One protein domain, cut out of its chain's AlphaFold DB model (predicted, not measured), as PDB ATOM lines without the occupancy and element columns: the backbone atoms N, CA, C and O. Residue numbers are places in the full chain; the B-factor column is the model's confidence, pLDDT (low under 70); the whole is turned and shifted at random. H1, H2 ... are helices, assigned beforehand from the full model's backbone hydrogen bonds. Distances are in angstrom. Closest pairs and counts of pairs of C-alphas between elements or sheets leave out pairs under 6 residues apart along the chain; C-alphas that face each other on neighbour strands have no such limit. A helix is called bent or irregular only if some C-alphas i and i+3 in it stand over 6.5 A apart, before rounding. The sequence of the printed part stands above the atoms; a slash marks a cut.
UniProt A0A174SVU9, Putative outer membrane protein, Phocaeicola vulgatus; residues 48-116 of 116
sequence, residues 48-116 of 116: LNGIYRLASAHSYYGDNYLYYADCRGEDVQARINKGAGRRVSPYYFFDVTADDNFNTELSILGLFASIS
ATOM      1  N   LEU A  48     -38.482  -5.174   6.495       87.31
ATOM      2  CA  LEU A  48     -38.415  -5.086   7.959       87.31
ATOM      3  C   LEU A  48     -39.785  -4.812   8.584       87.31
ATOM      4  O   LEU A  48     -40.177  -5.487   9.537       87.31
ATOM      5  N   ASN A  49     -40.555  -3.877   8.030       89.00
ATOM      6  CA  ASN A  49     -41.918  -3.608   8.487       89.00
ATOM      7  C   ASN A  49     -42.822  -4.844   8.323       89.00
ATOM      8  O   ASN A  49     -43.654  -5.131   9.187       89.00
ATOM      9  N   GLY A  50     -42.635  -5.614   7.246       86.44
ATOM     10  CA  GLY A  50     -43.301  -6.897   7.026       86.44
ATOM     11  C   GLY A  50     -42.973  -7.931   8.106       86.44
ATOM     12  O   GLY A  50     -43.889  -8.563   8.639       86.44
ATOM     13  N   ILE A  51     -41.698  -8.047   8.485       87.75
ATOM     14  CA  ILE A  51     -41.241  -8.931   9.568       87.75
ATOM     15  C   ILE A  51     -41.863  -8.514  10.901       87.75
ATOM     16  O   ILE A  51     -42.414  -9.361  11.599       87.75
ATOM     17  N   TYR A  52     -41.840  -7.225  11.252       87.19
ATOM     18  CA  TYR A  52     -42.445  -6.753  12.502       87.19
ATOM     19  C   TYR A  52     -43.956  -6.984  12.545       87.19
ATOM     20  O   TYR A  52     -44.488  -7.393  13.578       87.19
ATOM     21  N   ARG A  53     -44.647  -6.808  11.414       86.31
ATOM     22  CA  ARG A  53     -46.067  -7.150  11.295       86.31
ATOM     23  C   ARG A  53     -46.303  -8.638  11.557       86.31
ATOM     24  O   ARG A  53     -47.215  -8.972  12.312       86.31
ATOM     25  N   LEU A  54     -45.469  -9.516  10.994       84.50
ATOM     26  CA  LEU A  54     -45.553 -10.960  11.224       84.50
ATOM     27  C   LEU A  54     -45.235 -11.325  12.680       84.50
ATOM     28  O   LEU A  54     -45.928 -12.146  13.273       84.50
ATOM     29  N   ALA A  55     -44.242 -10.675  13.287       85.38
ATOM     30  CA  ALA A  55     -43.886 -10.895  14.682       85.38
ATOM     31  C   ALA A  55     -45.045 -10.527  15.625       85.38
ATOM     32  O   ALA A  55     -45.344 -11.271  16.557       85.38
ATOM     33  N   SER A  56     -45.742  -9.422  15.339       84.56
ATOM     34  CA  SER A  56     -46.922  -8.968  16.088       84.56
ATOM     35  C   SER A  56     -48.200  -9.771  15.807       84.56
ATOM     36  O   SER A  56     -49.244  -9.496  16.395       84.56
ATOM     37  N   ALA A  57     -48.147 -10.750  14.899       83.31
ATOM     38  CA  ALA A  57     -49.313 -11.533  14.537       83.31
ATOM     39  C   ALA A  57     -49.803 -12.396  15.707       83.31
ATOM     40  O   ALA A  57     -49.033 -12.879  16.540       83.31
ATOM     41  N   HIS A  58     -51.109 -12.641  15.694       78.69
ATOM     42  CA  HIS A  58     -51.854 -13.446  16.661       78.69
ATOM     43  C   HIS A  58     -51.200 -14.803  16.988       78.69
ATOM     44  O   HIS A  58     -51.225 -15.283  18.117       78.69
ATOM     45  N   SER A  59     -50.577 -15.442  16.004       76.69
ATOM     46  CA  SER A  59     -50.007 -16.783  16.168       76.69
ATOM     47  C   SER A  59     -48.589 -16.798  16.743       76.69
ATOM     48  O   SER A  59     -48.067 -17.869  17.039       76.69
ATOM     49  N   TYR A  60     -47.972 -15.627  16.931       79.50
ATOM     50  CA  TYR A  60     -46.614 -15.485  17.453       79.50
ATOM     51  C   TYR A  60     -46.606 -14.646  18.739       79.50
ATOM     52  O   TYR A  60     -47.243 -15.050  19.716       79.50
ATOM     53  N   TYR A  61     -45.934 -13.487  18.772       84.38
ATOM     54  CA  TYR A  61     -45.914 -12.612  19.954       84.38
ATOM     55  C   TYR A  61     -47.238 -11.888  20.201       84.38
ATOM     56  O   TYR A  61     -47.426 -11.346  21.286       84.38
ATOM     57  N   GLY A  62     -48.164 -11.891  19.236       80.88
ATOM     58  CA  GLY A  62     -49.505 -11.360  19.453       80.88
ATOM     59  C   GLY A  62     -50.271 -12.137  20.520       80.88
ATOM     60  O   GLY A  62     -51.080 -11.546  21.226       80.88
ATOM     61  N   ASP A  63     -50.003 -13.440  20.677       80.19
ATOM     62  CA  ASP A  63     -50.660 -14.230  21.711       80.19
ATOM     63  C   ASP A  63     -49.815 -15.419  22.206       80.19
ATOM     64  O   ASP A  63     -49.431 -15.460  23.372       80.19
ATOM     65  N   ASN A  64     -49.527 -16.400  21.342       79.94
ATOM     66  CA  ASN A  64     -49.038 -17.718  21.768       79.94
ATOM     67  C   ASN A  64     -47.711 -17.674  22.511       79.94
ATOM     68  O   ASN A  64     -47.565 -18.332  23.536       79.94
ATOM     69  N   TYR A  65     -46.752 -16.907  21.996       81.88
ATOM     70  CA  TYR A  65     -45.414 -16.854  22.577       81.88
ATOM     71  C   TYR A  65     -45.417 -16.192  23.957       81.88
ATOM     72  O   TYR A  65     -44.565 -16.494  24.785       81.88
ATOM     73  N   LEU A  66     -46.397 -15.319  24.211       84.31
ATOM     74  CA  LEU A  66     -46.531 -14.610  25.474       84.31
ATOM     75  C   LEU A  66     -47.038 -15.538  26.579       84.31
ATOM     76  O   LEU A  66     -46.397 -15.669  27.612       84.31
ATOM     77  N   TYR A  67     -48.166 -16.218  26.357       82.94
ATOM     78  CA  TYR A  67     -48.776 -17.043  27.404       82.94
ATOM     79  C   TYR A  67     -48.194 -18.463  27.494       82.94
ATOM     80  O   TYR A  67     -48.531 -19.195  28.422       82.94
ATOM     81  N   TYR A  68     -47.355 -18.885  26.539       83.69
ATOM     82  CA  TYR A  68     -46.774 -20.231  26.520       83.69
ATOM     83  C   TYR A  68     -46.001 -20.545  27.804       83.69
ATOM     84  O   TYR A  68     -46.237 -21.586  28.411       83.69
ATOM     85  N   ALA A  69     -45.099 -19.654  28.223       84.62
ATOM     86  CA  ALA A  69     -44.261 -19.880  29.399       84.62
ATOM     87  C   ALA A  69     -45.096 -19.916  30.686       84.62
ATOM     88  O   ALA A  69     -44.975 -20.858  31.463       84.62
ATOM     89  N   ASP A  70     -46.009 -18.960  30.856       86.00
ATOM     90  CA  ASP A  70     -46.837 -18.848  32.059       86.00
ATOM     91  C   ASP A  70     -47.803 -20.031  32.218       86.00
ATOM     92  O   ASP A  70     -47.973 -20.566  33.311       86.00
ATOM     93  N   CYS A  71     -48.408 -20.496  31.116       84.88
ATOM     94  CA  CYS A  71     -49.332 -21.635  31.152       84.88
ATOM     95  C   CYS A  71     -48.624 -22.970  31.417       84.88
ATOM     96  O   CYS A  71     -49.274 -23.944  31.795       84.88
ATOM     97  N   ARG A  72     -47.309 -23.033  31.178       82.00
ATOM     98  CA  ARG A  72     -46.461 -24.212  31.414       82.00
ATOM     99  C   ARG A  72     -45.722 -24.137  32.748       82.00
ATOM    100  O   ARG A  72     -45.313 -25.176  33.253       82.00
ATOM    101  N   GLY A  73     -45.558 -22.935  33.297       83.62
ATOM    102  CA  GLY A  73     -44.921 -22.662  34.584       83.62
ATOM    103  C   GLY A  73     -45.842 -22.817  35.793       83.62
ATOM    104  O   GLY A  73     -45.441 -22.446  36.884       83.62
ATOM    105  N   GLU A  74     -47.061 -23.335  35.609       80.06
ATOM    106  CA  GLU A  74     -48.090 -23.551  36.647       80.06
ATOM    107  C   GLU A  74     -48.664 -22.280  37.308       80.06
ATOM    108  O   GLU A  74     -49.696 -22.357  37.973       80.06
ATOM    109  N   ASP A  75     -48.086 -21.104  37.056       85.38
ATOM    110  CA  ASP A  75     -48.561 -19.823  37.595       85.38
ATOM    111  C   ASP A  75     -49.871 -19.340  36.944       85.38
ATOM    112  O   ASP A  75     -50.648 -18.600  37.557       85.38
ATOM    113  N   VAL A  76     -50.151 -19.758  35.701       85.25
ATOM    114  CA  VAL A  76     -51.357 -19.370  34.956       85.25
ATOM    115  C   VAL A  76     -52.122 -20.600  34.476       85.25
ATOM    116  O   VAL A  76     -51.629 -21.410  33.696       85.25
ATOM    117  N   GLN A  77     -53.384 -20.711  34.899       85.12
ATOM    118  CA  GLN A  77     -54.270 -21.813  34.528       85.12
ATOM    119  C   GLN A  77     -55.342 -21.387  33.517       85.12
ATOM    120  O   GLN A  77     -55.979 -20.334  33.627       85.12
ATOM    121  N   ALA A  78     -55.631 -22.274  32.561       84.06
ATOM    122  CA  ALA A  78     -56.792 -22.138  31.696       84.06
ATOM    123  C   ALA A  78     -58.095 -22.204  32.517       84.06
ATOM    124  O   ALA A  78     -58.447 -23.248  33.061       84.06
ATOM    125  N   ARG A  79     -58.861 -21.103  32.557       83.56
ATOM    126  CA  ARG A  79     -60.140 -21.027  33.296       83.56
ATOM    127  C   ARG A  79     -61.142 -22.126  32.906       83.56
ATOM    128  O   ARG A  79     -61.927 -22.567  33.737       83.56
ATOM    129  N   ILE A  80     -61.186 -22.496  31.626       80.75
ATOM    130  CA  ILE A  80     -62.107 -23.495  31.070       80.75
ATOM    131  C   ILE A  80     -61.311 -24.365  30.104       80.75
ATOM    132  O   ILE A  80     -60.593 -23.823  29.259       80.75
ATOM    133  N   ASN A  81     -61.484 -25.687  30.183       79.00
ATOM    134  CA  ASN A  81     -60.977 -26.578  29.147       79.00
ATOM    135  C   ASN A  81     -61.810 -26.380  27.873       79.00
ATOM    136  O   ASN A  81     -63.013 -26.646  27.853       79.00
ATOM    137  N   LYS A  82     -61.175 -25.849  26.826       74.56
ATOM    138  CA  LYS A  82     -61.823 -25.588  25.533       74.56
ATOM    139  C   LYS A  82     -61.535 -26.679  24.488       74.56
ATOM    140  O   LYS A  82     -62.045 -26.572  23.374       74.56
ATOM    141  N   GLY A  83     -60.770 -27.713  24.841       71.62
ATOM    142  CA  GLY A  83     -60.334 -28.785  23.944       71.62
ATOM    143  C   GLY A  83     -59.129 -28.420  23.066       71.62
ATOM    144  O   GLY A  83     -58.609 -27.301  23.129       71.62
ATOM    145  N   ALA A  84     -58.701 -29.387  22.249       67.81
ATOM    146  CA  ALA A  84     -57.606 -29.255  21.282       67.81
ATOM    147  C   ALA A  84     -57.866 -28.132  20.256       67.81
ATOM    148  O   ALA A  84     -59.014 -27.755  20.000       67.81
ATOM    149  N   GLY A  85     -56.805 -27.542  19.699       65.75
ATOM    150  CA  GLY A  85     -56.918 -26.425  18.748       65.75
ATOM    151  C   GLY A  85     -57.433 -25.091  19.328       65.75
ATOM    152  O   GLY A  85     -57.643 -24.131  18.586       65.75
ATOM    153  N   ARG A  86     -57.650 -24.976  20.650       73.88
ATOM    154  CA  ARG A  86     -58.056 -23.719  21.311       73.88
ATOM    155  C   ARG A  86     -56.913 -23.059  22.077       73.88
ATOM    156  O   ARG A  86     -56.050 -23.725  22.618       73.88
ATOM    157  N   ARG A  87     -56.919 -21.728  22.150       70.69
ATOM    158  CA  ARG A  87     -55.876 -20.936  22.831       70.69
ATOM    159  C   ARG A  87     -55.767 -21.315  24.311       70.69
ATOM    160  O   ARG A  87     -56.802 -21.558  24.941       70.69
ATOM    161  N   VAL A  88     -54.548 -21.283  24.860       77.81
ATOM    162  CA  VAL A  88     -54.207 -21.453  26.293       77.81
ATOM    163  C   VAL A  88     -54.483 -22.849  26.885       77.81
ATOM    164  O   VAL A  88     -53.614 -23.408  27.544       77.81
ATOM    165  N   SER A  89     -55.653 -23.443  26.633       80.94
ATOM    166  CA  SER A  89     -56.094 -24.713  27.229       80.94
ATOM    167  C   SER A  89     -55.109 -25.868  26.968       80.94
ATOM    168  O   SER A  89     -54.620 -26.436  27.939       80.94
ATOM    169  N   PRO A  90     -54.710 -26.185  25.724       80.31
ATOM    170  CA  PRO A  90     -53.803 -27.304  25.456       80.31
ATOM    171  C   PRO A  90     -52.408 -27.125  26.052       80.31
ATOM    172  O   PRO A  90     -51.784 -28.110  26.428       80.31
ATOM    173  N   TYR A  91     -51.924 -25.887  26.202       80.38
ATOM    174  CA  TYR A  91     -50.621 -25.635  26.823       80.38
ATOM    175  C   TYR A  91     -50.628 -25.966  28.315       80.38
ATOM    176  O   TYR A  91     -49.690 -26.605  28.791       80.38
ATOM    177  N   TYR A  92     -51.705 -25.602  29.014       83.06
ATOM    178  CA  TYR A  92     -51.899 -25.943  30.423       83.06
ATOM    179  C   TYR A  92     -52.197 -27.438  30.635       83.06
ATOM    180  O   TYR A  92     -51.664 -28.048  31.553       83.06
ATOM    181  N   PHE A  93     -53.030 -28.048  29.783       82.88
ATOM    182  CA  PHE A  93     -53.415 -29.464  29.902       82.88
ATOM    183  C   PHE A  93     -52.419 -30.444  29.262       82.88
ATOM    184  O   PHE A  93     -52.618 -31.647  29.358       82.88
ATOM    185  N   PHE A  94     -51.324 -29.952  28.672       81.44
ATOM    186  CA  PHE A  94     -50.308 -30.764  27.987       81.44
ATOM    187  C   PHE A  94     -50.851 -31.557  26.776       81.44
ATOM    188  O   PHE A  94     -50.259 -32.556  26.381       81.44
ATOM    189  N   ASP A  95     -51.905 -31.053  26.133       79.81
ATOM    190  CA  ASP A  95     -52.600 -31.690  25.000       79.81
ATOM    191  C   ASP A  95     -52.164 -31.130  23.627       79.81
ATOM    192  O   ASP A  95     -52.908 -31.215  22.652       79.81
ATOM    193  N   VAL A  96     -50.993 -30.488  23.537       76.12
ATOM    194  CA  VAL A  96     -50.499 -29.894  22.279       76.12
ATOM    195  C   VAL A  96     -49.951 -30.981  21.356       76.12
ATOM    196  O   VAL A  96     -49.074 -31.755  21.742       76.12
ATOM    197  N   THR A  97     -50.418 -30.994  20.114       76.38
ATOM    198  CA  THR A  97     -49.975 -31.886  19.037       76.38
ATOM    199  C   THR A  97     -49.169 -31.129  17.979       76.38
ATOM    200  O   THR A  97     -49.226 -29.903  17.892       76.38
ATOM    201  N   ALA A  98     -48.396 -31.853  17.163       70.12
ATOM    202  CA  ALA A  98     -47.594 -31.253  16.091       70.12
ATOM    203  C   ALA A  98     -48.448 -30.591  14.991       70.12
ATOM    204  O   ALA A  98     -47.978 -29.661  14.341       70.12
ATOM    205  N   ASP A  99     -49.694 -31.044  14.825       68.56
ATOM    206  CA  ASP A  99     -50.641 -30.549  13.819       68.56
ATOM    207  C   ASP A  99     -51.539 -29.421  14.349       68.56
ATOM    208  O   ASP A  99     -52.353 -28.859  13.609       68.56
ATOM    209  N   ASP A 100     -51.434 -29.081  15.638       65.50
ATOM    210  CA  ASP A 100     -52.223 -27.996  16.189       65.50
ATOM    211  C   ASP A 100     -51.772 -26.661  15.581       65.50
ATOM    212  O   ASP A 100     -50.665 -26.169  15.810       65.50
ATOM    213  N   ASN A 101     -52.692 -26.035  14.847       58.28
ATOM    214  CA  ASN A 101     -52.517 -24.785  14.105       58.28
ATOM    215  C   ASN A 101     -52.377 -23.539  15.013       58.28
ATOM    216  O   ASN A 101     -52.877 -22.459  14.699       58.28
ATOM    217  N   PHE A 102     -51.757 -23.681  16.187       57.44
ATOM    218  CA  PHE A 102     -51.430 -22.562  17.064       57.44
ATOM    219  C   PHE A 102     -50.311 -21.737  16.458       57.44
ATOM    220  O   PHE A 102     -50.468 -20.531  16.305       57.44
ATOM    221  N   ASN A 103     -49.248 -22.386  15.998       52.78
ATOM    222  CA  ASN A 103     -48.367 -21.799  15.006       52.78
ATOM    223  C   ASN A 103     -49.071 -21.918  13.654       52.78
ATOM    224  O   ASN A 103     -48.726 -22.804  12.880       52.78
ATOM    225  N   THR A 104     -50.062 -21.066  13.351       49.03
ATOM    226  CA  THR A 104     -50.387 -20.861  11.931       49.03
ATOM    227  C   THR A 104     -49.073 -20.488  11.288       49.03
ATOM    228  O   THR A 104     -48.497 -19.476  11.699       49.03
ATOM    229  N   GLU A 105     -48.598 -21.373  10.416       47.31
ATOM    230  CA  GLU A 105     -47.374 -21.295   9.640       47.31
ATOM    231  C   GLU A 105     -46.803 -19.893   9.716       47.31
ATOM    232  O   GLU A 105     -47.326 -18.960   9.098       47.31
ATOM    233  N   LEU A 106     -45.793 -19.710  10.572       45.53
ATOM    234  CA  LEU A 106     -44.994 -18.508  10.493       45.53
ATOM    235  C   LEU A 106     -44.520 -18.544   9.050       45.53
ATOM    236  O   LEU A 106     -43.706 -19.396   8.682       45.53
ATOM    237  N   SER A 107     -45.105 -17.702   8.207       47.06
ATOM    238  CA  SER A 107     -44.853 -17.711   6.781       47.06
ATOM    239  C   SER A 107     -43.456 -17.163   6.529       47.06
ATOM    240  O   SER A 107     -43.274 -16.440   5.578       47.06
ATOM    241  N   ILE A 108     -42.473 -17.437   7.386       46.53
ATOM    242  CA  ILE A 108     -41.069 -17.473   7.034       46.53
ATOM    243  C   ILE A 108     -40.879 -18.534   5.948       46.53
ATOM    244  O   ILE A 108     -40.230 -18.234   4.959       46.53
ATOM    245  N   LEU A 109     -41.521 -19.710   6.039       40.97
ATOM    246  CA  LEU A 109     -41.507 -20.672   4.926       40.97
ATOM    247  C   LEU A 109     -42.210 -20.098   3.682       40.97
ATOM    248  O   LEU A 109     -41.718 -20.253   2.573       40.97
ATOM    249  N   GLY A 110     -43.308 -19.359   3.881       42.62
ATOM    250  CA  GLY A 110     -43.979 -18.593   2.828       42.62
ATOM    251  C   GLY A 110     -43.188 -17.374   2.334       42.62
ATOM    252  O   GLY A 110     -43.341 -17.006   1.185       42.62
ATOM    253  N   LEU A 111     -42.322 -16.771   3.153       45.25
ATOM    254  CA  LEU A 111     -41.455 -15.646   2.798       45.25
ATOM    255  C   LEU A 111     -40.287 -16.169   1.968       45.25
ATOM    256  O   LEU A 111     -39.964 -15.580   0.954       45.25
ATOM    257  N   PHE A 112     -39.708 -17.314   2.342       38.25
ATOM    258  CA  PHE A 112     -38.698 -18.005   1.543       38.25
ATOM    259  C   PHE A 112     -39.281 -18.561   0.241       38.25
ATOM    260  O   PHE A 112     -38.641 -18.420  -0.791       38.25
ATOM    261  N   ALA A 113     -40.506 -19.097   0.253       40.41
ATOM    262  CA  ALA A 113     -41.220 -19.485  -0.970       40.41
ATOM    263  C   ALA A 113     -41.705 -18.279  -1.799       40.41
ATOM    264  O   ALA A 113     -42.043 -18.431  -2.965       40.41
ATOM    265  N   SER A 114     -41.766 -17.091  -1.192       41.78
ATOM    266  CA  SER A 114     -42.064 -15.823  -1.860       41.78
ATOM    267  C   SER A 114     -40.796 -15.126  -2.362       41.78
ATOM    268  O   SER A 114     -40.905 -14.165  -3.106       41.78
ATOM    269  N   ILE A 115     -39.616 -15.601  -1.952       41.59
ATOM    270  CA  ILE A 115     -38.307 -15.092  -2.361       41.59
ATOM    271  C   ILE A 115     -37.657 -16.035  -3.390       41.59
ATOM    272  O   ILE A 115     -36.905 -15.553  -4.224       41.59
ATOM    273  N   SER A 116     -37.932 -17.348  -3.401       39.69
ATOM    274  CA  SER A 116     -37.439 -18.284  -4.437       39.69
ATOM    275  C   SER A 116     -38.212 -18.187  -5.747       39.69
ATOM    276  O   SER A 116     -37.558 -18.183  -6.808       39.69
TER     277      SER A 116
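Overview. This is residues 48 to 116 of the 116 residues of the protein "Putative outer membrane protein" of Phocaeicola vulgatus (UniProt A0A174SVU9). The model is a long, loose hairpin-like loop of short helices: H1 and then H2 make one side, the chain turns at the far end, where H3 packs on H2, and residues 94 to 107 run back to H4 at the end where H1 lies. H1 and H4 lie apart, which leaves that end open. The printed part has 69 residues, with four named helices in the order H1, H2, H3, H4 and no named strand; the class is all helix, though under half of the residues, 28, are in named elements. The whole is loose, with a radius of gyration of the C-alphas of 13.9 A, and elongated, spanning 42 by 22 by 16 A.

Arrangement. Start at H1, residues 48 to 55, which touches no helix. A short link leads to H2, residues 64 to 72; the two are apart. Look next at H3, residues 89 to 93, which touches H2: their closest C-alphas, those of Cys 71 and Tyr 92, are 5.1 A apart. H4, residues 108 to 113, is apart from H1, H2 and H3. Every O i to N i+4 pair is within hydrogen-bond range in H1, H3 and H4, and 3 of 5 are in H2.

Along the chain. Find C-alpha 48 at (-38.415, -5.086, 7.959); from there H1 runs 10.4 A to C-alpha 55. H2 runs 11.9 A from C-alpha 64 at (-49.038, -17.718, 21.768) and is irregular, but only just: C-alphas 66 and 69 are 7.0 A apart. H3 measures 6.1 A, and H4 runs 8.3 A to C-alpha 113 at (-41.220, -19.485, -0.970).

Size, cuts and confidence. The two C-alphas farthest apart, those of Arg 79 and Ser 116, are 44.1 A apart. The links from H2 to H3 and from H3 to H4 are long. The printed part has no cut and ends at residue 116, the chain's last. Its mean pLDDT is 72.5; residues 84 to 85 and 99 to 116 are under 70.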